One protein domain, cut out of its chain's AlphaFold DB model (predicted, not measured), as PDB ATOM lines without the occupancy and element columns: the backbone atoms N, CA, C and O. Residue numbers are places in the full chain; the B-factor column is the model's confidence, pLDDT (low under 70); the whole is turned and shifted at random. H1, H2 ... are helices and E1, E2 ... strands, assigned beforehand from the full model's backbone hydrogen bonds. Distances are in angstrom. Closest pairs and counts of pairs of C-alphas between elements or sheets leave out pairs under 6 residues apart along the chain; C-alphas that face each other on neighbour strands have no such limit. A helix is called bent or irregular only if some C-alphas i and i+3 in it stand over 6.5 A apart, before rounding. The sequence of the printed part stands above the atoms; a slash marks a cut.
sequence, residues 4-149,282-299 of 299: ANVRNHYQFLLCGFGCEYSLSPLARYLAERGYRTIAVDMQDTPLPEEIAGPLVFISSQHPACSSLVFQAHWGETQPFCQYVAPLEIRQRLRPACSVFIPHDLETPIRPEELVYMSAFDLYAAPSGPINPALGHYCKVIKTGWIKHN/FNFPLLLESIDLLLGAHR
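This is residues 4 to 149 and 282 to 299 of the 299 residues of an uncharacterized protein of Candidatus Accumulibacter sp. BA-94 (UniProt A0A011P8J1). A twisted slab of six parallel strands runs through the middle, with helices H2 and H7 over one face and H4 over the other. H1, H5 and H6 only graze the sheet, and H3 sits away from it on the stretch between E3 and H4. The printed part has 164 residues with seven named helices and six named strands, in the chain order H1 E1 H2 E2 E3 H3 H4 E4 H5 E5 H6 E6 H7; the sheet's order is E2 E1 E3 E4 E5 E6, and the class is mixed, helices and strands. It is compact, with a radius of gyration of the C-alphas of 15.0 A and spans of 44 by 36 by 30 A.

Start at E1, residues 11 to 16, and look beside it for edge strand E2, residues 36 to 41, where N 14 and O 38 are 2.8 A apart. On E1's other side is E3, residues 55 to 59, with N 13 and O 56 at 2.9 A. Then come E4, residues 97 to 100, with N 99 and O 57 at 2.8 A; E5, residues 122 to 125, with N 124 and O 100 at 2.9 A; and edge strand E6, residues 139 to 142, with N 125 and O 141 at 2.8 A. H2, residues 24 to 31, lies over E2 at a height over the sheet of 8.5 A, and the C-alphas of Ala 31 and Thr 37 are their closest, 6.0 A. H7, residues 284 to 297, is on the same face at 8.5 A, over E5 and only just over E4, with 3 C-alphas falling on E4. H4, residues 86 to 93, lies over E3 on the opposite face at 9.4 A. H3, residues 67 to 74, is not on the sheet. E1, H2, E2 form a strand-helix-strand unit, two parallel neighbour strands with a helix between; so do E3, H3 H4, E4, then E4, H5, E5 with H5 at residues 111 to 119, and E5, H6, E6 with H6 at residues 132 to 136, each crossover right-handed. Every O i to N i+4 pair is within hydrogen-bond range in H2, H3, H4 and H7; H1, residues 4 to 9, has 0 of 2, H5 0 of 5 and H6 0 of 1, against 1 of 3, 4 of 6 and 2 of 2 for O i to N i+3.

Find C-alpha 11 at (-36.074, 44.880, -11.941); from there E1 runs 16.6 A, and E2 beside it 16.7 A. H7 starts at C-alpha 284, (-24.312, 56.492, -12.536), and runs 20.4 A to C-alpha 297 at (-27.934, 43.719, -28.041). H5 is irregular, 15.6 A long, with C-alphas 112 and 115 at 7.3 A.

The C-alphas farthest apart, those of Ala 4 and Gly 75, are 44.6 A apart. Residues 150 to 281 are not printed, and C-alphas 149 and 282 are 6.4 A apart across this cut. The links E2 to E3 and H3 to H4 are long. Confidence is under 70 at residues 4 to 7, 78 to 79 and 297 to 299.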
ATOM      1  N   ALA A   4     -37.334  54.874 -21.608       50.25
ATOM      2  CA  ALA A   4     -38.626  54.544 -21.010       50.25
ATOM      3  C   ALA A   4     -38.949  53.033 -21.012       50.25
ATOM      4  O   ALA A   4     -39.663  52.571 -20.125       50.25
ATOM      5  N   ASN A   5     -38.413  52.250 -21.960       57.12
ATOM      6  CA  ASN A   5     -38.704  50.813 -22.054       57.12
ATOM      7  C   ASN A   5     -37.940  49.956 -21.035       57.12
ATOM      8  O   ASN A   5     -38.453  48.913 -20.641       57.12
ATOM      9  N   VAL A   6     -36.752  50.368 -20.579       61.28
ATOM     10  CA  VAL A   6     -35.996  49.610 -19.560       61.28
ATOM     11  C   VAL A   6     -36.602  49.816 -18.173       61.28
ATOM     12  O   VAL A   6     -36.780  48.842 -17.442       61.28
ATOM     13  N   ARG A   7     -37.014  51.055 -17.856       64.25
ATOM     14  CA  ARG A   7     -37.611  51.445 -16.562       64.25
ATOM     15  C   ARG A   7     -38.764  50.550 -16.108       64.25
ATOM     16  O   ARG A   7     -38.866  50.245 -14.927       64.25
ATOM     17  N   ASN A   8     -39.607  50.121 -17.046       71.44
ATOM     18  CA  ASN A   8     -40.812  49.345 -16.744       71.44
ATOM     19  C   ASN A   8     -40.658  47.838 -16.978       71.44
ATOM     20  O   ASN A   8     -41.543  47.079 -16.583       71.44
ATOM     21  N   HIS A   9     -39.580  47.404 -17.640       83.50
ATOM     22  CA  HIS A   9     -39.414  46.008 -18.034       83.50
ATOM     23  C   HIS A   9     -38.536  45.219 -17.063       83.50
ATOM     24  O   HIS A   9     -38.888  44.090 -16.745       83.50
ATOM     25  N   TYR A  10     -37.439  45.808 -16.574       90.81
ATOM     26  CA  TYR A  10     -36.479  45.114 -15.715       90.81
ATOM     27  C   TYR A  10     -36.578  45.549 -14.253       90.81
ATOM     28  O   TYR A  10     -36.820  46.717 -13.947       90.81
ATOM     29  N   GLN A  11     -36.329  44.603 -13.353       94.19
ATOM     30  CA  GLN A  11     -36.074  44.880 -11.941       94.19
ATOM     31  C   GLN A  11     -34.569  44.916 -11.676       94.19
ATOM     32  O   GLN A  11     -33.827  44.112 -12.233       94.19
ATOM     33  N   PHE A  12     -34.113  45.831 -10.826       96.19
ATOM     34  CA  PHE A  12     -32.718  45.952 -10.411       96.19
ATOM     35  C   PHE A  12     -32.558  45.359  -9.016       96.19
ATOM     36  O   PHE A  12     -33.090  45.908  -8.055       96.19
ATOM     37  N   LEU A  13     -31.820  44.258  -8.914       96.75
ATOM     38  CA  LEU A  13     -31.435  43.638  -7.652       96.75
ATOM     39  C   LEU A  13     -29.997  44.033  -7.338       96.75
ATOM     40  O   LEU A  13     -29.085  43.684  -8.086       96.75
ATOM     41  N   LEU A  14     -29.804  44.743  -6.232       97.31
ATOM     42  CA  LEU A  14     -28.505  45.165  -5.734       97.31
ATOM     43  C   LEU A  14     -28.207  44.387  -4.459       97.31
ATOM     44  O   LEU A  14     -28.942  44.528  -3.485       97.31
ATOM     45  N   CYS A  15     -27.147  43.585  -4.463       95.06
ATOM     46  CA  CYS A  15     -26.783  42.740  -3.327       95.06
ATOM     47  C   CYS A  15     -25.388  43.060  -2.796       95.06
ATOM     48  O   CYS A  15     -24.429  43.213  -3.562       95.06
ATOM     49  N   GLY A  16     -25.270  43.073  -1.472       92.69
ATOM     50  CA  GLY A  16     -23.995  42.903  -0.794       92.69
ATOM     51  C   GLY A  16     -24.164  42.409   0.635       92.69
ATOM     52  O   GLY A  16     -25.193  41.820   0.963       92.69
ATOM     53  N   PHE A  17     -23.139  42.608   1.463       89.12
ATOM     54  CA  PHE A  17     -23.134  42.129   2.841       89.12
ATOM     55  C   PHE A  17     -22.391  43.101   3.766       89.12
ATOM     56  O   PHE A  17     -21.184  43.309   3.633       89.12
ATOM     57  N   GLY A  18     -23.116  43.686   4.707       84.25
ATOM     58  CA  GLY A  18     -22.612  44.470   5.817       84.25
ATOM     59  C   GLY A  18     -21.723  45.639   5.435       84.25
ATOM     60  O   GLY A  18     -22.019  46.417   4.532       84.25
ATOM     61  N   CYS A  19     -20.572  45.759   6.098       72.50
ATOM     62  CA  CYS A  19     -19.613  46.833   5.825       72.50
ATOM     63  C   CYS A  19     -19.032  46.813   4.391       72.50
ATOM     64  O   CYS A  19     -18.483  47.823   3.936       72.50
ATOM     65  N   GLU A  20     -19.185  45.702   3.661       79.69
ATOM     66  CA  GLU A  20     -18.828  45.570   2.244       79.69
ATOM     67  C   GLU A  20     -19.975  45.976   1.297       79.69
ATOM     68  O   GLU A  20     -19.769  46.157   0.089       79.69
ATOM     69  N   TYR A  21     -21.194  46.174   1.811       86.50
ATOM     70  CA  TYR A  21     -22.304  46.688   1.022       86.50
ATOM     71  C   TYR A  21     -22.098  48.175   0.699       86.50
ATOM     72  O   TYR A  21     -22.071  49.049   1.563       86.50
ATOM     73  N   SER A  22     -21.935  48.473  -0.592       90.81
ATOM     74  CA  SER A  22     -21.608  49.824  -1.080       90.81
ATOM     75  C   SER A  22     -22.589  50.364  -2.121       90.81
ATOM     76  O   SER A  22     -22.390  51.453  -2.658       90.81
ATOM     77  N   LEU A  23     -23.666  49.624  -2.403       94.88
ATOM     78  CA  LEU A  23     -24.574  49.907  -3.517       94.88
ATOM     79  C   LEU A  23     -25.751  50.824  -3.154       94.88
ATOM     80  O   LEU A  23     -26.502  51.220  -4.047       94.88
ATOM     81  N   SER A  24     -25.908  51.213  -1.884       92.06
ATOM     82  CA  SER A  24     -26.985  52.108  -1.429       92.06
ATOM     83  C   SER A  24     -27.127  53.396  -2.257       92.06
ATOM     84  O   SER A  24     -28.262  53.751  -2.590       92.06
ATOM     85  N   PRO A  25     -26.038  54.089  -2.660       92.81
ATOM     86  CA  PRO A  25     -26.146  55.256  -3.535       92.81
ATOM     87  C   PRO A  25     -26.779  54.945  -4.893       92.81
ATOM     88  O   PRO A  25     -27.626  55.701  -5.366       92.81
ATOM     89  N   LEU A  26     -26.414  53.811  -5.504       96.25
ATOM     90  CA  LEU A  26     -26.985  53.378  -6.778       96.25
ATOM     91  C   LEU A  26     -28.459  53.005  -6.614       96.25
ATOM     92  O   LEU A  26     -29.279  53.415  -7.431       96.25
ATOM     93  N   ALA A  27     -28.808  52.285  -5.547       95.81
ATOM     94  CA  ALA A  27     -30.196  51.936  -5.266       95.81
ATOM     95  C   ALA A  27     -31.082  53.187  -5.161       95.81
ATOM     96  O   ALA A  27     -32.137  53.254  -5.793       95.81
ATOM     97  N   ARG A  28     -30.620  54.213  -4.433       94.50
ATOM     98  CA  ARG A  28     -31.324  55.498  -4.324       94.50
ATOM     99  C   ARG A  28     -31.445  56.192  -5.680       94.50
ATOM    100  O   ARG A  28     -32.545  56.569  -6.073       94.50
ATOM    101  N   TYR A  29     -30.340  56.288  -6.420       95.00
ATOM    102  CA  TYR A  29     -30.303  56.906  -7.747       95.00
ATOM    103  C   TYR A  29     -31.300  56.265  -8.732       95.00
ATOM    104  O   TYR A  29     -31.931  56.975  -9.525       95.00
ATOM    105  N   LEU A  30     -31.433  54.935  -8.691       95.00
ATOM    106  CA  LEU A  30     -32.379  54.161  -9.499       95.00
ATOM    107  C   LEU A  30     -33.829  54.394  -9.050       95.00
ATOM    108  O   LEU A  30     -34.681  54.708  -9.884       95.00
ATOM    109  N   ALA A  31     -34.102  54.303  -7.746       94.25
ATOM    110  CA  ALA A  31     -35.437  54.506  -7.190       94.25
ATOM    111  C   ALA A  31     -35.979  55.917  -7.487       94.25
ATOM    112  O   ALA A  31     -37.104  56.060  -7.961       94.25
ATOM    113  N   GLU A  32     -35.152  56.957  -7.325       94.12
ATOM    114  CA  GLU A  32     -35.494  58.353  -7.653       94.12
ATOM    115  C   GLU A  32     -35.845  58.556  -9.139       94.12
ATOM    116  O   GLU A  32     -36.550  59.497  -9.499       94.12
ATOM    117  N   ARG A  33     -35.373  57.668 -10.023       92.06
ATOM    118  CA  ARG A  33     -35.667  57.683 -11.468       92.06
ATOM    119  C   ARG A  33     -36.819  56.761 -11.865       92.06
ATOM    120  O   ARG A  33     -37.100  56.631 -13.060       92.06
ATOM    121  N   GLY A  34     -37.488  56.157 -10.885       91.81
ATOM    122  CA  GLY A  34     -38.656  55.304 -11.075       91.81
ATOM    123  C   GLY A  34     -38.337  53.885 -11.543       91.81
ATOM    124  O   GLY A  34     -39.227  53.217 -12.065       91.81
ATOM    125  N   TYR A  35     -37.093  53.416 -11.398       91.75
ATOM    126  CA  TYR A  35     -36.772  52.010 -11.650       91.75
ATOM    127  C   TYR A  35     -37.295  51.132 -10.506       91.75
ATOM    128  O   TYR A  35     -37.297  51.534  -9.343       91.75
ATOM    129  N   ARG A  36     -37.714  49.903 -10.829       92.75
ATOM    130  CA  ARG A  36     -38.024  48.888  -9.813       92.75
ATOM    131  C   ARG A  36     -36.719  48.401  -9.201       92.75
ATOM    132  O   ARG A  36     -35.936  47.743  -9.883       92.75
ATOM    133  N   THR A  37     -36.483  48.739  -7.942       94.56
ATOM    134  CA  THR A  37     -35.196  48.520  -7.278       94.56
ATOM    135  C   THR A  37     -35.384  47.745  -5.983       94.56
ATOM    136  O   THR A  37     -36.190  48.122  -5.138       94.56
ATOM    137  N   ILE A  38     -34.615  46.670  -5.835       95.00
ATOM    138  CA  ILE A  38     -34.541  45.824  -4.649       95.00
ATOM    139  C   ILE A  38     -33.092  45.895  -4.167       95.00
ATOM    140  O   ILE A  38     -32.183  45.429  -4.851       95.00
ATOM    141  N   ALA A  39     -32.878  46.517  -3.014       95.44
ATOM    142  CA  ALA A  39     -31.575  46.636  -2.374       95.44
ATOM    143  C   ALA A  39     -31.519  45.675  -1.186       95.44
ATOM    144  O   ALA A  39     -32.371  45.753  -0.305       95.44
ATOM    145  N   VAL A  40     -30.539  44.777  -1.183       94.06
ATOM    146  CA  VAL A  40     -30.381  43.739  -0.165       94.06
ATOM    147  C   VAL A  40     -28.982  43.842   0.421       94.06
ATOM    148  O   VAL A  40     -27.995  43.471  -0.219       94.06
ATOM    149  N   ASP A  41     -28.919  44.333   1.652       92.81
ATOM    150  CA  ASP A  41     -27.798  44.048   2.533       92.81
ATOM    151  C   ASP A  41     -28.101  42.734   3.261       92.81
ATOM    152  O   ASP A  41     -28.956  42.690   4.147       92.81
ATOM    153  N   MET A  42     -27.416  41.658   2.868       90.81
ATOM    154  CA  MET A  42     -27.621  40.322   3.434       90.81
ATOM    155  C   MET A  42     -27.130  40.186   4.880       90.81
ATOM    156  O   MET A  42     -27.324  39.129   5.473       90.81
ATOM    157  N   GLN A  43     -26.526  41.226   5.464       86.88
ATOM    158  CA  GLN A  43     -26.330  41.281   6.910       86.88
ATOM    159  C   GLN A  43     -27.666  41.475   7.649       86.88
ATOM    160  O   GLN A  43     -27.874  40.887   8.711       86.88
ATOM    161  N   ASP A  44     -28.568  42.278   7.082       86.56
ATOM    162  CA  ASP A  44     -29.787  42.734   7.755       86.56
ATOM    163  C   ASP A  44     -31.057  42.091   7.191       86.56
ATOM    164  O   ASP A  44     -32.045  41.917   7.904       86.56
ATOM    165  N   THR A  45     -31.073  41.787   5.892       87.19
ATOM    166  CA  THR A  45     -32.262  41.312   5.177       87.19
ATOM    167  C   THR A  45     -31.904  40.161   4.240       87.19
ATOM    168  O   THR A  45     -31.001  40.313   3.417       87.19
ATOM    169  N   PRO A  46     -32.632  39.032   4.280       87.50
ATOM    170  CA  PRO A  46     -32.336  37.905   3.412       87.50
ATOM    171  C   PRO A  46     -32.659  38.229   1.952       87.50
ATOM    172  O   PRO A  46     -33.507  39.068   1.635       87.50
ATOM    173  N   LEU A  47     -32.012  37.503   1.040       89.56
ATOM    174  CA  LEU A  47     -32.348  37.559  -0.377       89.56
ATOM    175  C   LEU A  47     -33.814  37.116  -0.595       89.56
ATOM    176  O   LEU A  47     -34.197  36.062  -0.088       89.56
ATOM    177  N   PRO A  48     -34.624  37.848  -1.386       87.88
ATOM    178  CA  PRO A  48     -35.989  37.432  -1.698       87.88
ATOM    179  C   PRO A  48     -36.033  36.050  -2.353       87.88
ATOM    180  O   PRO A  48     -35.271  35.778  -3.286       87.88
ATOM    181  N   GLU A  49     -36.948  35.186  -1.913       81.50
ATOM    182  CA  GLU A  49     -37.100  33.837  -2.473       81.50
ATOM    183  C   GLU A  49     -37.488  33.874  -3.952       81.50
ATOM    184  O   GLU A  49     -36.940  33.108  -4.742       81.50
ATOM    185  N   GLU A  50     -38.337  34.819  -4.351       82.25
ATOM    186  CA  GLU A  50     -38.779  34.988  -5.731       82.25
ATOM    187  C   GLU A  50     -38.645  36.441  -6.184       82.25
ATOM    188  O   GLU A  50     -38.899  37.385  -5.434       82.25
ATOM    189  N   ILE A  51     -38.264  36.623  -7.449       85.06
ATOM    190  CA  ILE A  51     -38.225  37.923  -8.117       85.06
ATOM    191  C   ILE A  51     -38.957  37.771  -9.447       85.06
ATOM    192  O   ILE A  51     -38.596  36.942 -10.279       85.06
ATOM    193  N   ALA A  52     -40.012  38.560  -9.643       79.44
ATOM    194  CA  ALA A  52     -40.895  38.424 -10.797       79.44
ATOM    195  C   ALA A  52     -40.326  39.069 -12.078       79.44
ATOM    196  O   ALA A  52     -40.089  40.271 -12.140       79.44
ATOM    197  N   GLY A  53     -40.210  38.310 -13.163       83.62
ATOM    198  CA  GLY A  53     -39.816  38.863 -14.465       83.62
ATOM    199  C   GLY A  53     -38.313  39.143 -14.603       83.62
ATOM    200  O   GLY A  53     -37.511  38.681 -13.793       83.62
ATOM    201  N   PRO A  54     -37.901  39.839 -15.676       90.00
ATOM    202  CA  PRO A  54     -36.496  39.928 -16.039       90.00
ATOM    203  C   PRO A  54     -35.725  40.874 -15.108       90.00
ATOM    204  O   PRO A  54     -36.213  41.927 -14.691       90.00
ATOM    205  N   LEU A  55     -34.491  40.484 -14.793       94.44
ATOM    206  CA  LEU A  55     -33.690  41.067 -13.721       94.44
ATOM    207  C   LEU A  55     -32.343  41.583 -14.238       94.44
ATOM    208  O   LEU A  55     -31.679  40.910 -15.025       94.44
ATOM    209  N   VAL A  56     -31.918  42.735 -13.725       96.81
ATOM    210  CA  VAL A  56     -30.522  43.177 -13.709       96.81
ATOM    211  C   VAL A  56     -29.972  42.907 -12.313       96.81
ATOM    212  O   VAL A  56     -30.490  43.433 -11.328       96.81
ATOM    213  N   PHE A  57     -28.941  42.076 -12.225       97.50
ATOM    214  CA  PHE A  57     -28.265  41.755 -10.974       97.50
ATOM    215  C   PHE A  57     -26.995  42.591 -10.838       97.50
ATOM    216  O   PHE A  57     -26.159  42.593 -11.737       97.50
ATOM    217  N   ILE A  58     -26.837  43.287  -9.718       98.06
ATOM    218  CA  ILE A  58     -25.664  44.099  -9.410       98.06
ATOM    219  C   ILE A  58     -25.129  43.659  -8.051       98.06
ATOM    220  O   ILE A  58     -25.861  43.680  -7.065       98.06
ATOM    221  N   SER A  59     -23.857  43.275  -7.983       96.31
ATOM    222  CA  SER A  59     -23.227  42.872  -6.724       96.31
ATOM    223  C   SER A  59     -21.985  43.692  -6.421       96.31
ATOM    224  O   SER A  59     -21.236  44.051  -7.333       96.31
ATOM    225  N   SER A  60     -21.765  43.953  -5.129       94.31
ATOM    226  CA  SER A  60     -20.487  44.443  -4.611       94.31
ATOM    227  C   SER A  60     -19.680  43.401  -3.846       94.31
ATOM    228  O   SER A  60     -18.596  43.720  -3.367       94.31
ATOM    229  N   GLN A  61     -20.176  42.167  -3.733       92.88
ATOM    230  CA  GLN A  61     -19.475  41.076  -3.054       92.88
ATOM    231  C   GLN A  61     -18.407  40.451  -3.947       92.88
ATOM    232  O   GLN A  61     -18.581  40.298  -5.155       92.88
ATOM    233  N   HIS A  62     -17.341  39.998  -3.303       91.38
ATOM    234  CA  HIS A  62     -16.287  39.210  -3.922       91.38
ATOM    235  C   HIS A  62     -16.825  37.895  -4.525       91.38
ATOM    236  O   HIS A  62     -17.436  37.092  -3.812       91.38
ATOM    237  N   PRO A  63     -16.602  37.623  -5.826       89.44
ATOM    238  CA  PRO A  63     -17.254  36.509  -6.513       89.44
ATOM    239  C   PRO A  63     -16.714  35.125  -6.134       89.44
ATOM    240  O   PRO A  63     -17.433  34.144  -6.303       89.44
ATOM    241  N   ALA A  64     -15.488  35.019  -5.604       85.94
ATOM    242  CA  ALA A  64     -14.942  33.740  -5.132       85.94
ATOM    243  C   ALA A  64     -15.491  33.311  -3.761       85.94
ATOM    244  O   ALA A  64     -15.286  32.171  -3.345       85.94
ATOM    245  N   CYS A  65     -16.163  34.205  -3.031       83.62
ATOM    246  CA  CYS A  65     -16.615  33.930  -1.676       83.62
ATOM    247  C   CYS A  65     -17.947  33.163  -1.693       83.62
ATOM    248  O   CYS A  65     -19.016  33.775  -1.714       83.62
ATOM    249  N   SER A  66     -17.874  31.824  -1.723       84.50
ATOM    250  CA  SER A  66     -19.054  30.948  -1.676       84.50
ATOM    251  C   SER A  66     -19.751  31.000  -0.319       84.50
ATOM    252  O   SER A  66     -19.105  31.228   0.710       84.50
ATOM    253  N   SER A  67     -21.059  30.732  -0.296       84.44
ATOM    254  CA  SER A  67     -21.843  30.802   0.941       84.44
ATOM    255  C   SER A  67     -21.351  29.793   1.968       84.44
ATOM    256  O   SER A  67     -21.183  30.125   3.138       84.44
ATOM    257  N   LEU A  68     -21.006  28.587   1.508       83.44
ATOM    258  CA  LEU A  68     -20.481  27.522   2.357       83.44
ATOM    259  C   LEU A  68     -19.118  27.874   2.966       83.44
ATOM    260  O   LEU A  68     -18.900  27.618   4.145       83.44
ATOM    261  N   VAL A  69     -18.198  28.466   2.194       81.12
ATOM    262  CA  VAL A  69     -16.882  28.872   2.724       81.12
ATOM    263  C   VAL A  69     -17.037  30.017   3.719       81.12
ATOM    264  O   VAL A  69     -16.400  30.007   4.771       81.12
ATOM    265  N   PHE A  70     -17.905  30.980   3.411       82.06
ATOM    266  CA  PHE A  70     -18.182  32.101   4.297       82.06
ATOM    267  C   PHE A  70     -18.776  31.628   5.633       82.06
ATOM    268  O   PHE A  70     -18.259  31.975   6.694       82.06
ATOM    269  N   GLN A  71     -19.785  30.756   5.588       81.50
ATOM    270  CA  GLN A  71     -20.403  30.151   6.772       81.50
ATOM    271  C   GLN A  71     -19.440  29.233   7.533       81.50
ATOM    272  O   GLN A  71     -19.447  29.224   8.757       81.50
ATOM    273  N   ALA A  72     -18.555  28.497   6.854       81.44
ATOM    274  CA  ALA A  72     -17.540  27.691   7.534       81.44
ATOM    275  C   ALA A  72     -16.536  28.551   8.321       81.44
ATOM    276  O   ALA A  72     -16.021  28.109   9.348       81.44
ATOM    277  N   HIS A  73     -16.251  29.771   7.853       78.38
ATOM    278  CA  HIS A  73     -15.321  30.684   8.519       78.38
ATOM    279  C   HIS A  73     -15.975  31.481   9.656       78.38
ATOM    280  O   HIS A  73     -15.350  31.683  10.696       78.38
ATOM    281  N   TRP A  74     -17.222  31.924   9.469       76.25
ATOM    282  CA  TRP A  74     -17.924  32.817  10.402       76.25
ATOM    283  C   TRP A  74     -19.026  32.139  11.232       76.25
ATOM    284  O   TRP A  74     -19.570  32.750  12.151       76.25
ATOM    285  N   GLY A  75     -19.324  30.869  10.953       70.44
ATOM    286  CA  GLY A  75     -20.381  30.082  11.583       70.44
ATOM    287  C   GLY A  75     -21.765  30.267  10.948       70.44
ATOM    288  O   GLY A  75     -21.971  31.069  10.039       70.44
ATOM    289  N   GLU A  76     -22.746  29.529  11.476       74.94
ATOM    290  CA  GLU A  76     -24.170  29.631  11.105       74.94
ATOM    291  C   GLU A  76     -24.935  30.664  11.955       74.94
ATOM    292  O   GLU A  76     -26.166  30.726  11.945       74.94
ATOM    293  N   THR A  77     -24.234  31.483  12.738       73.25
ATOM    294  CA  THR A  77     -24.888  32.507  13.554       73.25
ATOM    295  C   THR A  77     -25.272  33.708  12.704       73.25
ATOM    296  O   THR A  77     -24.557  34.091  11.777       73.25
ATOM    297  N   GLN A  78     -26.383  34.351  13.059       69.62
ATOM    298  CA  GLN A  78     -26.721  35.664  12.517       69.62
ATOM    299  C   GLN A  78     -25.559  36.646  12.769       69.62
ATOM    300  O   GLN A  78     -24.974  36.611  13.857       69.62
ATOM    301  N   PRO A  79     -25.203  37.507  11.801       69.62
ATOM    302  CA  PRO A  79     -25.853  37.704  10.497       69.62
ATOM    303  C   PRO A  79     -25.339  36.796   9.356       69.62
ATOM    304  O   PRO A  79     -25.840  36.844   8.236       69.62
ATOM    305  N   PHE A  80     -24.329  35.961   9.602       79.44
ATOM    306  CA  PHE A  80     -23.575  35.261   8.554       79.44
ATOM    307  C   PHE A  80     -24.337  34.115   7.874       79.44
ATOM    308  O   PHE A  80     -24.035  33.771   6.731       79.44
ATOM    309  N   CYS A  81     -25.361  33.554   8.520       79.25
ATOM    310  CA  CYS A  81     -26.187  32.494   7.930       79.25
ATOM    311  C   CYS A  81     -27.052  32.945   6.747       79.25
ATOM    312  O   CYS A  81     -27.503  32.101   5.977       79.25
ATOM    313  N   GLN A  82     -27.261  34.252   6.574       82.31
ATOM    314  CA  GLN A  82     -28.034  34.805   5.459       82.31
ATOM    315  C   GLN A  82     -27.189  35.077   4.209       82.31
ATOM    316  O   GLN A  82     -27.735  35.428   3.163       82.31
ATOM    317  N   TYR A  83     -25.862  34.945   4.301       88.75
ATOM    318  CA  TYR A  83     -24.969  35.244   3.192       88.75
ATOM    319  C   TYR A  83     -25.232  34.302   2.011       88.75
ATOM    320  O   TYR A  83     -25.152  33.080   2.155       88.75
ATOM    321  N   VAL A  84     -25.483  34.885   0.835       90.69
ATOM    322  CA  VAL A  84     -25.561  34.165  -0.439       90.69
ATOM    323  C   VAL A  84     -24.513  34.719  -1.406       90.69
ATOM    324  O   VAL A  84     -24.422  35.928  -1.634       90.69
ATOM    325  N   ALA A  85     -23.710  33.834  -1.988       92.00
ATOM    326  CA  ALA A  85     -22.632  34.208  -2.893       92.00
ATOM    327  C   ALA A  85     -23.148  34.714  -4.253       92.00
ATOM    328  O   ALA A  85     -24.107  34.154  -4.796       92.00
ATOM    329  N   PRO A  86     -22.474  35.688  -4.896       93.56
ATOM    330  CA  PRO A  86     -22.914  36.237  -6.184       93.56
ATOM    331  C   PRO A  86     -23.111  35.194  -7.289       93.56
ATOM    332  O   PRO A  86     -24.052  35.294  -8.078       93.56
ATOM    333  N   LEU A  87     -22.249  34.175  -7.339       93.69
ATOM    334  CA  LEU A  87     -22.338  33.109  -8.339       93.69
ATOM    335  C   LEU A  87     -23.575  32.224  -8.129       93.69
ATOM    336  O   LEU A  87     -24.217  31.835  -9.105       93.69
ATOM    337  N   GLU A  88     -23.952  31.969  -6.874       93.56
ATOM    338  CA  GLU A  88     -25.154  31.210  -6.512       93.56
ATOM    339  C   GLU A  88     -26.419  32.008  -6.851       93.56
ATOM    340  O   GLU A  88     -27.334  31.481  -7.491       93.56
ATOM    341  N   ILE A  89     -26.438  33.308  -6.522       93.25
ATOM    342  CA  ILE A  89     -27.529  34.225  -6.884       93.25
ATOM    343  C   ILE A  89     -27.724  34.233  -8.400       93.25
ATOM    344  O   ILE A  89     -28.839  34.047  -8.891       93.25
ATOM    345  N   ARG A  90     -26.637  34.395  -9.159       93.19
ATOM    346  CA  ARG A  90     -26.683  34.402 -10.622       93.19
ATOM    347  C   ARG A  90     -27.182  33.071 -11.184       93.19
ATOM    348  O   ARG A  90     -28.002  33.072 -12.100       93.19
ATOM    349  N   GLN A  91     -26.701  31.942 -10.663       92.25
ATOM    350  CA  GLN A  91     -27.130  30.614 -11.110       92.25
ATOM    351  C   GLN A  91     -28.627  30.388 -10.862       92.25
ATOM    352  O   GLN A  91     -29.314  29.836 -11.727       92.25
ATOM    353  N   ARG A  92     -29.127  30.836  -9.704       91.88
ATOM    354  CA  ARG A  92     -30.528  30.704  -9.292       91.88
ATOM    355  C   ARG A  92     -31.457  31.609 -10.094       91.88
ATOM    356  O   ARG A  92     -32.465  31.143 -10.609       91.88
ATOM    357  N   LEU A  93     -31.113  32.891 -10.200       92.12
ATOM    358  CA  LEU A  93     -32.001  33.923 -10.742       92.12
ATOM    359  C   LEU A  93     -31.853  34.144 -12.248       92.12
ATOM    360  O   LEU A  93     -32.751  34.721 -12.852       92.12
ATOM    361  N   ARG A  94     -30.739  33.702 -12.852       92.81
ATOM    362  CA  ARG A  94     -30.441  33.833 -14.290       92.81
ATOM    363  C   ARG A  94     -30.758  35.244 -14.824       92.81
ATOM    364  O   ARG A  94     -31.623  35.390 -15.689       92.81
ATOM    365  N   PRO A  95     -30.101  36.286 -14.282       94.88
ATOM    366  CA  PRO A  95     -30.390  37.663 -14.659       94.88
ATOM    367  C   PRO A  95     -30.131  37.893 -16.153       94.88
ATOM    368  O   PRO A  95     -29.257  37.264 -16.746       94.88
ATOM    369  N   ALA A  96     -30.869  38.829 -16.747       94.94
ATOM    370  CA  ALA A  96     -30.678  39.243 -18.136       94.94
ATOM    371  C   ALA A  96     -29.401  40.077 -18.331       94.94
ATOM    372  O   ALA A  96     -28.907  40.198 -19.446       94.94
ATOM    373  N   CYS A  97     -28.905  40.683 -17.252       96.12
ATOM    374  CA  CYS A  97     -27.620  41.364 -17.194       96.12
ATOM    375  C   CYS A  97     -27.084  41.292 -15.763       96.12
ATOM    376  O   CYS A  97     -27.835  41.446 -14.795       96.12
ATOM    377  N   SER A  98     -25.788  41.060 -15.631       97.75
ATOM    378  CA  SER A  98     -25.070  40.918 -14.375       97.75
ATOM    379  C   SER A  98     -23.894  41.889 -14.322       97.75
ATOM    380  O   SER A  98     -23.086  41.976 -15.245       97.75
ATOM    381  N   VAL A  99     -23.806  42.641 -13.229       98.25
ATOM    382  CA  VAL A  99     -22.829  43.712 -13.046       98.25
ATOM    383  C   VAL A  99     -22.069  43.499 -11.747       98.25
ATOM    384  O   VAL A  99     -22.672  43.320 -10.688       98.25
ATOM    385  N   PHE A 100     -20.746  43.585 -11.814       97.19
ATOM    386  CA  PHE A 100     -19.901  43.668 -10.631       97.19
ATOM    387  C   PHE A 100     -19.423  45.108 -10.416       97.19
ATOM    388  O   PHE A 100     -18.849  45.722 -11.321       97.19
ATOM    389  N   ILE A 101     -19.658  45.644  -9.216       96.62
ATOM    390  CA  ILE A 101     -19.194  46.968  -8.781       96.62
ATOM    391  C   ILE A 101     -18.391  46.778  -7.491       96.62
ATOM    392  O   ILE A 101     -18.986  46.513  -6.449       96.62
ATOM    393  N   PRO A 102     -17.059  46.910  -7.515       93.00
ATOM    394  CA  PRO A 102     -16.241  46.598  -6.355       93.00
ATOM    395  C   PRO A 102     -16.460  47.632  -5.246       93.00
ATOM    396  O   PRO A 102     -16.524  48.840  -5.499       93.00
ATOM    397  N   HIS A 103     -16.548  47.154  -4.005       88.88
ATOM    398  CA  HIS A 103     -16.630  48.019  -2.829       88.88
ATOM    399  C   HIS A 103     -15.246  48.502  -2.365       88.88
ATOM    400  O   HIS A 103     -15.141  49.628  -1.873       88.88
ATOM    401  N   ASP A 104     -14.213  47.668  -2.533       86.31
ATOM    402  CA  ASP A 104     -12.825  47.921  -2.135       86.31
ATOM    403  C   ASP A 104     -11.999  48.514  -3.292       86.31
ATOM    404  O   ASP A 104     -12.183  48.174  -4.464       86.31
ATOM    405  N   LEU A 105     -11.082  49.415  -2.947       87.56
ATOM    406  CA  LEU A 105     -10.098  50.006  -3.848       87.56
ATOM    407  C   LEU A 105      -8.708  49.377  -3.724       87.56
ATOM    408  O   LEU A 105      -7.938  49.467  -4.678       87.56
ATOM    409  N   GLU A 106      -8.363  48.783  -2.576       85.88
ATOM    410  CA  GLU A 106      -7.062  48.139  -2.366       85.88
ATOM    411  C   GLU A 106      -6.941  46.885  -3.226       85.88
ATOM    412  O   GLU A 106      -5.992  46.766  -4.004       85.88
ATOM    413  N   THR A 107      -7.937  45.998  -3.152       85.88
ATOM    414  CA  THR A 107      -8.000  44.802  -4.000       85.88
ATOM    415  C   THR A 107      -9.389  44.661  -4.636       85.88
ATOM    416  O   THR A 107     -10.156  43.785  -4.242       85.88
ATOM    417  N   PRO A 108      -9.739  45.492  -5.645       88.88
ATOM    418  CA  PRO A 108     -11.081  45.498  -6.238       88.88
ATOM    419  C   PRO A 108     -11.500  44.144  -6.820       88.88
ATOM    420  O   PRO A 108     -12.686  43.833  -6.880       88.88
ATOM    421  N   ILE A 109     -10.519  43.367  -7.290       89.81
ATOM    422  CA  ILE A 109     -10.648  41.979  -7.734       89.81
ATOM    423  C   ILE A 109      -9.414  41.249  -7.220       89.81
ATOM    424  O   ILE A 109      -8.288  41.662  -7.525       89.81
ATOM    425  N   ARG A 110      -9.604  40.176  -6.451       87.94
ATOM    426  CA  ARG A 110      -8.477  39.375  -5.961       87.94
ATOM    427  C   ARG A 110      -7.868  38.564  -7.112       87.94
ATOM    428  O   ARG A 110      -8.593  38.198  -8.039       87.94
ATOM    429  N   PRO A 111      -6.556  38.274  -7.116       86.12
ATOM    430  CA  PRO A 111      -5.935  37.502  -8.196       86.12
ATOM    431  C   PRO A 111      -6.652  36.176  -8.500       86.12
ATOM    432  O   PRO A 111      -6.864  35.834  -9.661       86.12
ATOM    433  N   GLU A 112      -7.085  35.470  -7.459       87.25
ATOM    434  CA  GLU A 112      -7.844  34.220  -7.527       87.25
ATOM    435  C   GLU A 112      -9.281  34.393  -8.045       87.25
ATOM    436  O   GLU A 112      -9.904  33.426  -8.480       87.25
ATOM    437  N   GLU A 113      -9.809  35.619  -8.047       89.75
ATOM    438  CA  GLU A 113     -11.177  35.920  -8.471       89.75
ATOM    439  C   GLU A 113     -11.320  36.191  -9.963       89.75
ATOM    440  O   GLU A 113     -12.434  36.185 -10.490       89.75
ATOM    441  N   LEU A 114     -10.202  36.419 -10.652       91.44
ATOM    442  CA  LEU A 114     -10.195  36.923 -12.020       91.44
ATOM    443  C   LEU A 114     -11.011  36.045 -12.981       91.44
ATOM    444  O   LEU A 114     -11.737  36.566 -13.822       91.44
ATOM    445  N   VAL A 115     -10.946  34.719 -12.831       90.81
ATOM    446  CA  VAL A 115     -11.695  33.775 -13.679       90.81
ATOM    447  C   VAL A 115     -13.211  33.858 -13.465       90.81
ATOM    448  O   VAL A 115     -13.981  33.688 -14.417       90.81
ATOM    449  N   TYR A 116     -13.657  34.176 -12.246       94.00
ATOM    450  CA  TYR A 116     -15.080  34.303 -11.920       94.00
ATOM    451  C   TYR A 116     -15.707  35.564 -12.516       94.00
ATOM    452  O   TYR A 116     -16.930  35.649 -12.601       94.00
ATOM    453  N   MET A 117     -14.900  36.507 -13.014       95.50
ATOM    454  CA  MET A 117     -15.403  37.684 -13.724       95.50
ATOM    455  C   MET A 117     -16.165  37.339 -15.007       95.50
ATOM    456  O   MET A 117     -17.007  38.123 -15.427       95.50
ATOM    457  N   SER A 118     -15.947  36.147 -15.575       94.88
ATOM    458  CA  SER A 118     -16.736  35.613 -16.701       94.88
ATOM    459  C   SER A 118     -18.212  35.384 -16.368       94.88
ATOM    460  O   SER A 118     -19.037  35.210 -17.264       94.88
ATOM    461  N   ALA A 119     -18.567  35.385 -15.082       94.44
ATOM    462  CA  ALA A 119     -19.951  35.324 -14.646       94.44
ATOM    463  C   ALA A 119     -20.682  36.665 -14.809       94.44
ATOM    464  O   ALA A 119     -21.907  36.671 -14.737       94.44
ATOM    465  N   PHE A 120     -19.974  37.776 -15.019       96.94
ATOM    466  CA  PHE A 120     -20.577  39.100 -15.137       96.94
ATOM    467  C   PHE A 120     -20.519  39.606 -16.573       96.94
ATOM    468  O   PHE A 120     -19.525  39.429 -17.271       96.94
ATOM    469  N   ASP A 121     -21.567  40.299 -17.000       97.50
ATOM    470  CA  ASP A 121     -21.600  40.959 -18.304       97.50
ATOM    471  C   ASP A 121     -20.796  42.267 -18.273       97.50
ATOM    472  O   ASP A 121     -20.164  42.653 -19.261       97.50
ATOM    473  N   LEU A 122     -20.791  42.941 -17.117       97.44
ATOM    474  CA  LEU A 122     -20.190  44.256 -16.930       97.44
ATOM    475  C   LEU A 122     -19.392  44.349 -15.623       97.44
ATOM    476  O   LEU A 122     -19.878  43.995 -14.550       97.44
ATOM    477  N   TYR A 123     -18.199  44.931 -15.700       96.88
ATOM    478  CA  TYR A 123     -17.417  45.380 -14.553       96.88
ATOM    479  C   TYR A 123     -17.355  46.910 -14.518       96.88
ATOM    480  O   TYR A 123     -16.828  47.548 -15.436       96.88
ATOM    481  N   ALA A 124     -17.894  47.494 -13.448       96.25
ATOM    482  CA  ALA A 124     -17.864  48.927 -13.185       96.25
ATOM    483  C   ALA A 124     -16.584  49.285 -12.420       96.25
ATOM    484  O   ALA A 124     -16.533  49.262 -11.191       96.25
ATOM    485  N   ALA A 125     -15.516  49.553 -13.162       93.44
ATOM    486  CA  ALA A 125     -14.192  49.734 -12.599       93.44
ATOM    487  C   ALA A 125     -14.051  51.077 -11.859       93.44
ATOM    488  O   ALA A 125     -14.470  52.124 -12.385       93.44
ATOM    489  N   PRO A 126     -13.361  51.085 -10.699       90.00
ATOM    490  CA  PRO A 126     -12.921  52.323 -10.086       90.00
ATOM    491  C   PRO A 126     -11.955  53.042 -11.033       90.00
ATOM    492  O   PRO A 126     -11.270  52.437 -11.861       90.00
ATOM    493  N   SER A 127     -11.905  54.368 -10.949       74.12
ATOM    494  CA  SER A 127     -10.994  55.156 -11.781       74.12
ATOM    495  C   SER A 127      -9.550  54.892 -11.349       74.12
ATOM    496  O   SER A 127      -9.146  55.268 -10.253       74.12
ATOM    497  N   GLY A 128      -8.781  54.240 -12.214       74.44
ATOM    498  CA  GLY A 128      -7.391  53.876 -11.970       74.44
ATOM    499  C   GLY A 128      -6.859  52.938 -13.057       74.44
ATOM    500  O   GLY A 128      -7.543  52.703 -14.064       74.44
ATOM    501  N   PRO A 129      -5.633  52.415 -12.892       74.44
ATOM    502  CA  PRO A 129      -5.131  51.311 -13.697       74.44
ATOM    503  C   PRO A 129      -6.038  50.092 -13.513       74.44
ATOM    504  O   PRO A 129      -6.309  49.670 -12.394       74.44
ATOM    505  N   ILE A 130      -6.515  49.539 -14.620       82.00
ATOM    506  CA  ILE A 130      -7.354  48.342 -14.638       82.00
ATOM    507  C   ILE A 130      -6.483  47.196 -15.124       82.00
ATOM    508  O   ILE A 130      -5.722  47.382 -16.075       82.00
ATOM    509  N   ASN A 131      -6.614  46.018 -14.511       85.69
ATOM    510  CA  ASN A 131      -5.979  44.818 -15.036       85.69
ATOM    511  C   ASN A 131      -6.466  44.585 -16.484       85.69
ATOM    512  O   ASN A 131      -7.654  44.313 -16.678       85.69
ATOM    513  N   PRO A 132      -5.590  44.681 -17.503       85.75
ATOM    514  CA  PRO A 132      -6.002  44.580 -18.902       85.75
ATOM    515  C   PRO A 132      -6.640  43.226 -19.231       85.75
ATOM    516  O   PRO A 132      -7.465  43.152 -20.139       85.75
ATOM    517  N   ALA A 133      -6.333  42.176 -18.459       89.19
ATOM    518  CA  ALA A 133      -6.915  40.856 -18.651       89.19
ATOM    519  C   ALA A 133      -8.430  40.810 -18.385       89.19
ATOM    520  O   ALA A 133      -9.104  39.921 -18.894       89.19
ATOM    521  N   LEU A 134      -8.992  41.769 -17.637       91.19
ATOM    522  CA  LEU A 134     -10.426  41.800 -17.318       91.19
ATOM    523  C   LEU A 134     -11.318  41.886 -18.556       91.19
ATOM    524  O   LEU A 134     -12.401  41.305 -18.564       91.19
ATOM    525  N   GLY A 135     -10.835  42.538 -19.617       91.88
ATOM    526  CA  GLY A 135     -11.552  42.630 -20.889       91.88
ATOM    527  C   GLY A 135     -11.738  41.287 -21.602       91.88
ATOM    528  O   GLY A 135     -12.574  41.195 -22.494       91.88
ATOM    529  N   HIS A 136     -10.999  40.239 -21.212       91.94
ATOM    530  CA  HIS A 136     -11.214  38.880 -21.720       91.94
ATOM    531  C   HIS A 136     -12.391  38.165 -21.048       91.94
ATOM    532  O   HIS A 136     -12.871  37.172 -21.586       91.94
ATOM    533  N   TYR A 137     -12.843  38.648 -19.888       94.56
ATOM    534  CA  TYR A 137     -13.872  37.987 -19.085       94.56
ATOM    535  C   TYR A 137     -15.218  38.708 -19.135       94.56
ATOM    536  O   TYR A 137     -16.251  38.052 -19.157       94.56
ATOM    537  N   CYS A 138     -15.214  40.042 -19.159       94.94
ATOM    538  CA  CYS A 138     -16.431  40.851 -19.155       94.94
ATOM    539  C   CYS A 138     -16.190  42.216 -19.813       94.94
ATOM    540  O   CYS A 138     -15.047  42.642 -20.016       94.94
ATOM    541  N   LYS A 139     -17.267  42.945 -20.128       95.94
ATOM    542  CA  LYS A 139     -17.142  44.334 -20.579       95.94
ATOM    543  C   LYS A 139     -16.700  45.198 -19.403       95.94
ATOM    544  O   LYS A 139     -17.340  45.207 -18.360       95.94
ATOM    545  N   VAL A 140     -15.643  45.986 -19.579       95.81
ATOM    546  CA  VAL A 140     -15.152  46.889 -18.532       95.81
ATOM    547  C   VAL A 140     -15.517  48.332 -18.856       95.81
ATOM    548  O   VAL A 140     -15.223  48.818 -19.948       95.81
ATOM    549  N   ILE A 141     -16.116  49.035 -17.894       94.88
ATOM    550  CA  ILE A 141     -16.394  50.472 -17.983       94.88
ATOM    551  C   ILE A 141     -15.759  51.213 -16.810       94.88
ATOM    552  O   ILE A 141     -15.738  50.723 -15.687       94.88
ATOM    553  N   LYS A 142     -15.226  52.411 -17.062       93.50
ATOM    554  CA  LYS A 142     -14.616  53.262 -16.031       93.50
ATOM    555  C   LYS A 142     -15.670  54.181 -15.436       93.50
ATOM    556  O   LYS A 142     -15.924  55.255 -15.971       93.50
ATOM    557  N   THR A 143     -16.279  53.754 -14.339       93.75
ATOM    558  CA  THR A 143     -17.346  54.508 -13.666       93.75
ATOM    559  C   THR A 143     -16.839  55.377 -12.530       93.75
ATOM    560  O   THR A 143     -17.589  56.218 -12.059       93.75
ATOM    561  N   GLY A 144     -15.596  55.203 -12.078       92.38
ATOM    562  CA  GLY A 144     -15.179  55.764 -10.791       92.38
ATOM    563  C   GLY A 144     -15.622  54.858  -9.642       92.38
ATOM    564  O   GLY A 144     -16.168  53.777  -9.866       92.38
ATOM    565  N   TRP A 145     -15.337  55.263  -8.408       92.06
ATOM    566  CA  TRP A 145     -15.612  54.457  -7.221       92.06
ATOM    567  C   TRP A 145     -16.978  54.775  -6.621       92.06
ATOM    568  O   TRP A 145     -17.292  55.936  -6.379       92.06
ATOM    569  N   ILE A 146     -17.782  53.744  -6.350       91.62
ATOM    570  CA  ILE A 146     -19.192  53.885  -5.950       91.62
ATOM    571  C   ILE A 146     -19.389  54.674  -4.650       91.62
ATOM    572  O   ILE A 146     -20.381  55.390  -4.511       91.62
ATOM    573  N   LYS A 147     -18.422  54.613  -3.724       89.94
ATOM    574  CA  LYS A 147     -18.471  55.383  -2.473       89.94
ATOM    575  C   LYS A 147     -17.993  56.837  -2.629       89.94
ATOM    576  O   LYS A 147     -18.154  57.618  -1.694       89.94
ATOM    577  N   HIS A 148     -17.466  57.234  -3.795       90.44
ATOM    578  CA  HIS A 148     -17.220  58.641  -4.136       90.44
ATOM    579  C   HIS A 148     -18.521  59.304  -4.615       90.44
ATOM    580  O   HIS A 148     -18.719  59.599  -5.795       90.44
ATOM    581  N   ASN A 149     -19.430  59.499  -3.665       85.00
ATOM    582  CA  ASN A 149     -20.754  60.082  -3.840       85.00
ATOM    583  C   ASN A 149     -21.169  60.728  -2.510       85.00
ATOM    584  O   ASN A 149     -20.922  60.126  -1.468       85.00
ATOM    585  N   PHE A 282     -18.680  58.765  -8.854       93.38
ATOM    586  CA  PHE A 282     -19.246  57.624  -9.564       93.38
ATOM    587  C   PHE A 282     -20.223  58.058 -10.671       93.38
ATOM    588  O   PHE A 282     -21.188  58.788 -10.438       93.38
ATOM    589  N   ASN A 283     -20.000  57.577 -11.891       95.06
ATOM    590  CA  ASN A 283     -20.789  57.911 -13.067       95.06
ATOM    591  C   ASN A 283     -21.987  56.957 -13.213       95.06
ATOM    592  O   ASN A 283     -21.958  55.997 -13.987       95.06
ATOM    593  N   PHE A 284     -23.053  57.238 -12.456       95.62
ATOM    594  CA  PHE A 284     -24.312  56.492 -12.536       95.62
ATOM    595  C   PHE A 284     -24.950  56.489 -13.942       95.62
ATOM    596  O   PHE A 284     -25.406  55.423 -14.362       95.62
ATOM    597  N   PRO A 285     -24.988  57.612 -14.699       95.25
ATOM    598  CA  PRO A 285     -25.491  57.607 -16.074       95.25
ATOM    599  C   PRO A 285     -24.755  56.627 -16.993       95.25
ATOM    600  O   PRO A 285     -25.405  55.815 -17.646       95.25
ATOM    601  N   LEU A 286     -23.417  56.633 -16.984       95.81
ATOM    602  CA  LEU A 286     -22.607  55.738 -17.818       95.81
ATOM    603  C   LEU A 286     -22.880  54.261 -17.517       95.81
ATOM    604  O   LEU A 286     -22.928  53.438 -18.435       95.81
ATOM    605  N   LEU A 287     -23.047  53.917 -16.235       96.69
ATOM    606  CA  LEU A 287     -23.409  52.562 -15.834       96.69
ATOM    607  C   LEU A 287     -24.747  52.148 -16.459       96.69
ATOM    608  O   LEU A 287     -24.826  51.092 -17.085       96.69
ATOM    609  N   LEU A 288     -25.778  52.986 -16.320       95.12
ATOM    610  CA  LEU A 288     -27.102  52.703 -16.871       95.12
ATOM    611  C   LEU A 288     -27.094  52.597 -18.395       95.12
ATOM    612  O   LEU A 288     -27.611  51.625 -18.933       95.12
ATOM    613  N   GLU A 289     -26.454  53.537 -19.090       94.19
ATOM    614  CA  GLU A 289     -26.316  53.492 -20.551       94.19
ATOM    615  C   GLU A 289     -25.619  52.205 -21.011       94.19
ATOM    616  O   GLU A 289     -26.002  51.590 -22.006       94.19
ATOM    617  N   SER A 290     -24.615  51.748 -20.259       95.62
ATOM    618  CA  SER A 290     -23.892  50.516 -20.570       95.62
ATOM    619  C   SER A 290     -24.744  49.263 -20.378       95.62
ATOM    620  O   SER A 290     -24.633  48.342 -21.190       95.62
ATOM    621  N   ILE A 291     -25.593  49.234 -19.345       95.19
ATOM    622  CA  ILE A 291     -26.568  48.160 -19.111       95.19
ATOM    623  C   ILE A 291     -27.617  48.156 -20.230       95.19
ATOM    624  O   ILE A 291     -27.886  47.102 -20.806       95.19
ATOM    625  N   ASP A 292     -28.153  49.322 -20.593       91.00
ATOM    626  CA  ASP A 292     -29.159  49.465 -21.651       91.00
ATOM    627  C   ASP A 292     -28.638  48.959 -23.004       91.00
ATOM    628  O   ASP A 292     -29.349  48.255 -23.725       91.00
ATOM    629  N   LEU A 293     -27.379  49.265 -23.336       91.44
ATOM    630  CA  LEU A 293     -26.729  48.773 -24.554       91.44
ATOM    631  C   LEU A 293     -26.609  47.244 -24.577       91.44
ATOM    632  O   LEU A 293     -26.844  46.638 -25.621       91.44
ATOM    633  N   LEU A 294     -26.264  46.617 -23.448       91.12
ATOM    634  CA  LEU A 294     -26.171  45.156 -23.347       91.12
ATOM    635  C   LEU A 294     -27.551  44.507 -23.499       91.12
ATOM    636  O   LEU A 294     -27.733  43.620 -24.328       91.12
ATOM    637  N   LEU A 295     -28.555  45.009 -22.779       89.69
ATOM    638  CA  LEU A 295     -29.929  44.505 -22.861       89.69
ATOM    639  C   LEU A 295     -30.572  44.741 -24.239       89.69
ATOM    640  O   LEU A 295     -31.487  44.015 -24.631       89.69
ATOM    641  N   GLY A 296     -30.120  45.758 -24.974       80.62
ATOM    642  CA  GLY A 296     -30.531  46.028 -26.350       80.62
ATOM    643  C   GLY A 296     -29.882  45.109 -27.389       80.62
ATOM    644  O   GLY A 296     -30.502  44.862 -28.417       80.62
ATOM    645  N   ALA A 297     -28.676  44.594 -27.126       61.06
ATOM    646  CA  ALA A 297     -27.934  43.719 -28.041       61.06
ATOM    647  C   ALA A 297     -28.427  42.257 -28.048       61.06
ATOM    648  O   ALA A 297     -28.116  41.513 -28.973       61.06
ATOM    649  N   HIS A 298     -29.192  41.848 -27.031       52.28
ATOM    650  CA  HIS A 298     -29.762  40.499 -26.892       52.28
ATOM    651  C   HIS A 298     -31.238  40.400 -27.333       52.28
ATOM    652  O   HIS A 298     -31.920  39.436 -26.978       52.28
ATOM    653  N   ARG A 299     -31.739  41.397 -28.075       51.06
ATOM    654  CA  ARG A 299     -33.063  41.397 -28.722       51.06
ATOM    655  C   ARG A 299     -32.926  41.118 -30.209       51.06
ATOM    656  O   ARG A 299     -33.828  40.434 -30.735       51.06
TER     657      ARG A 299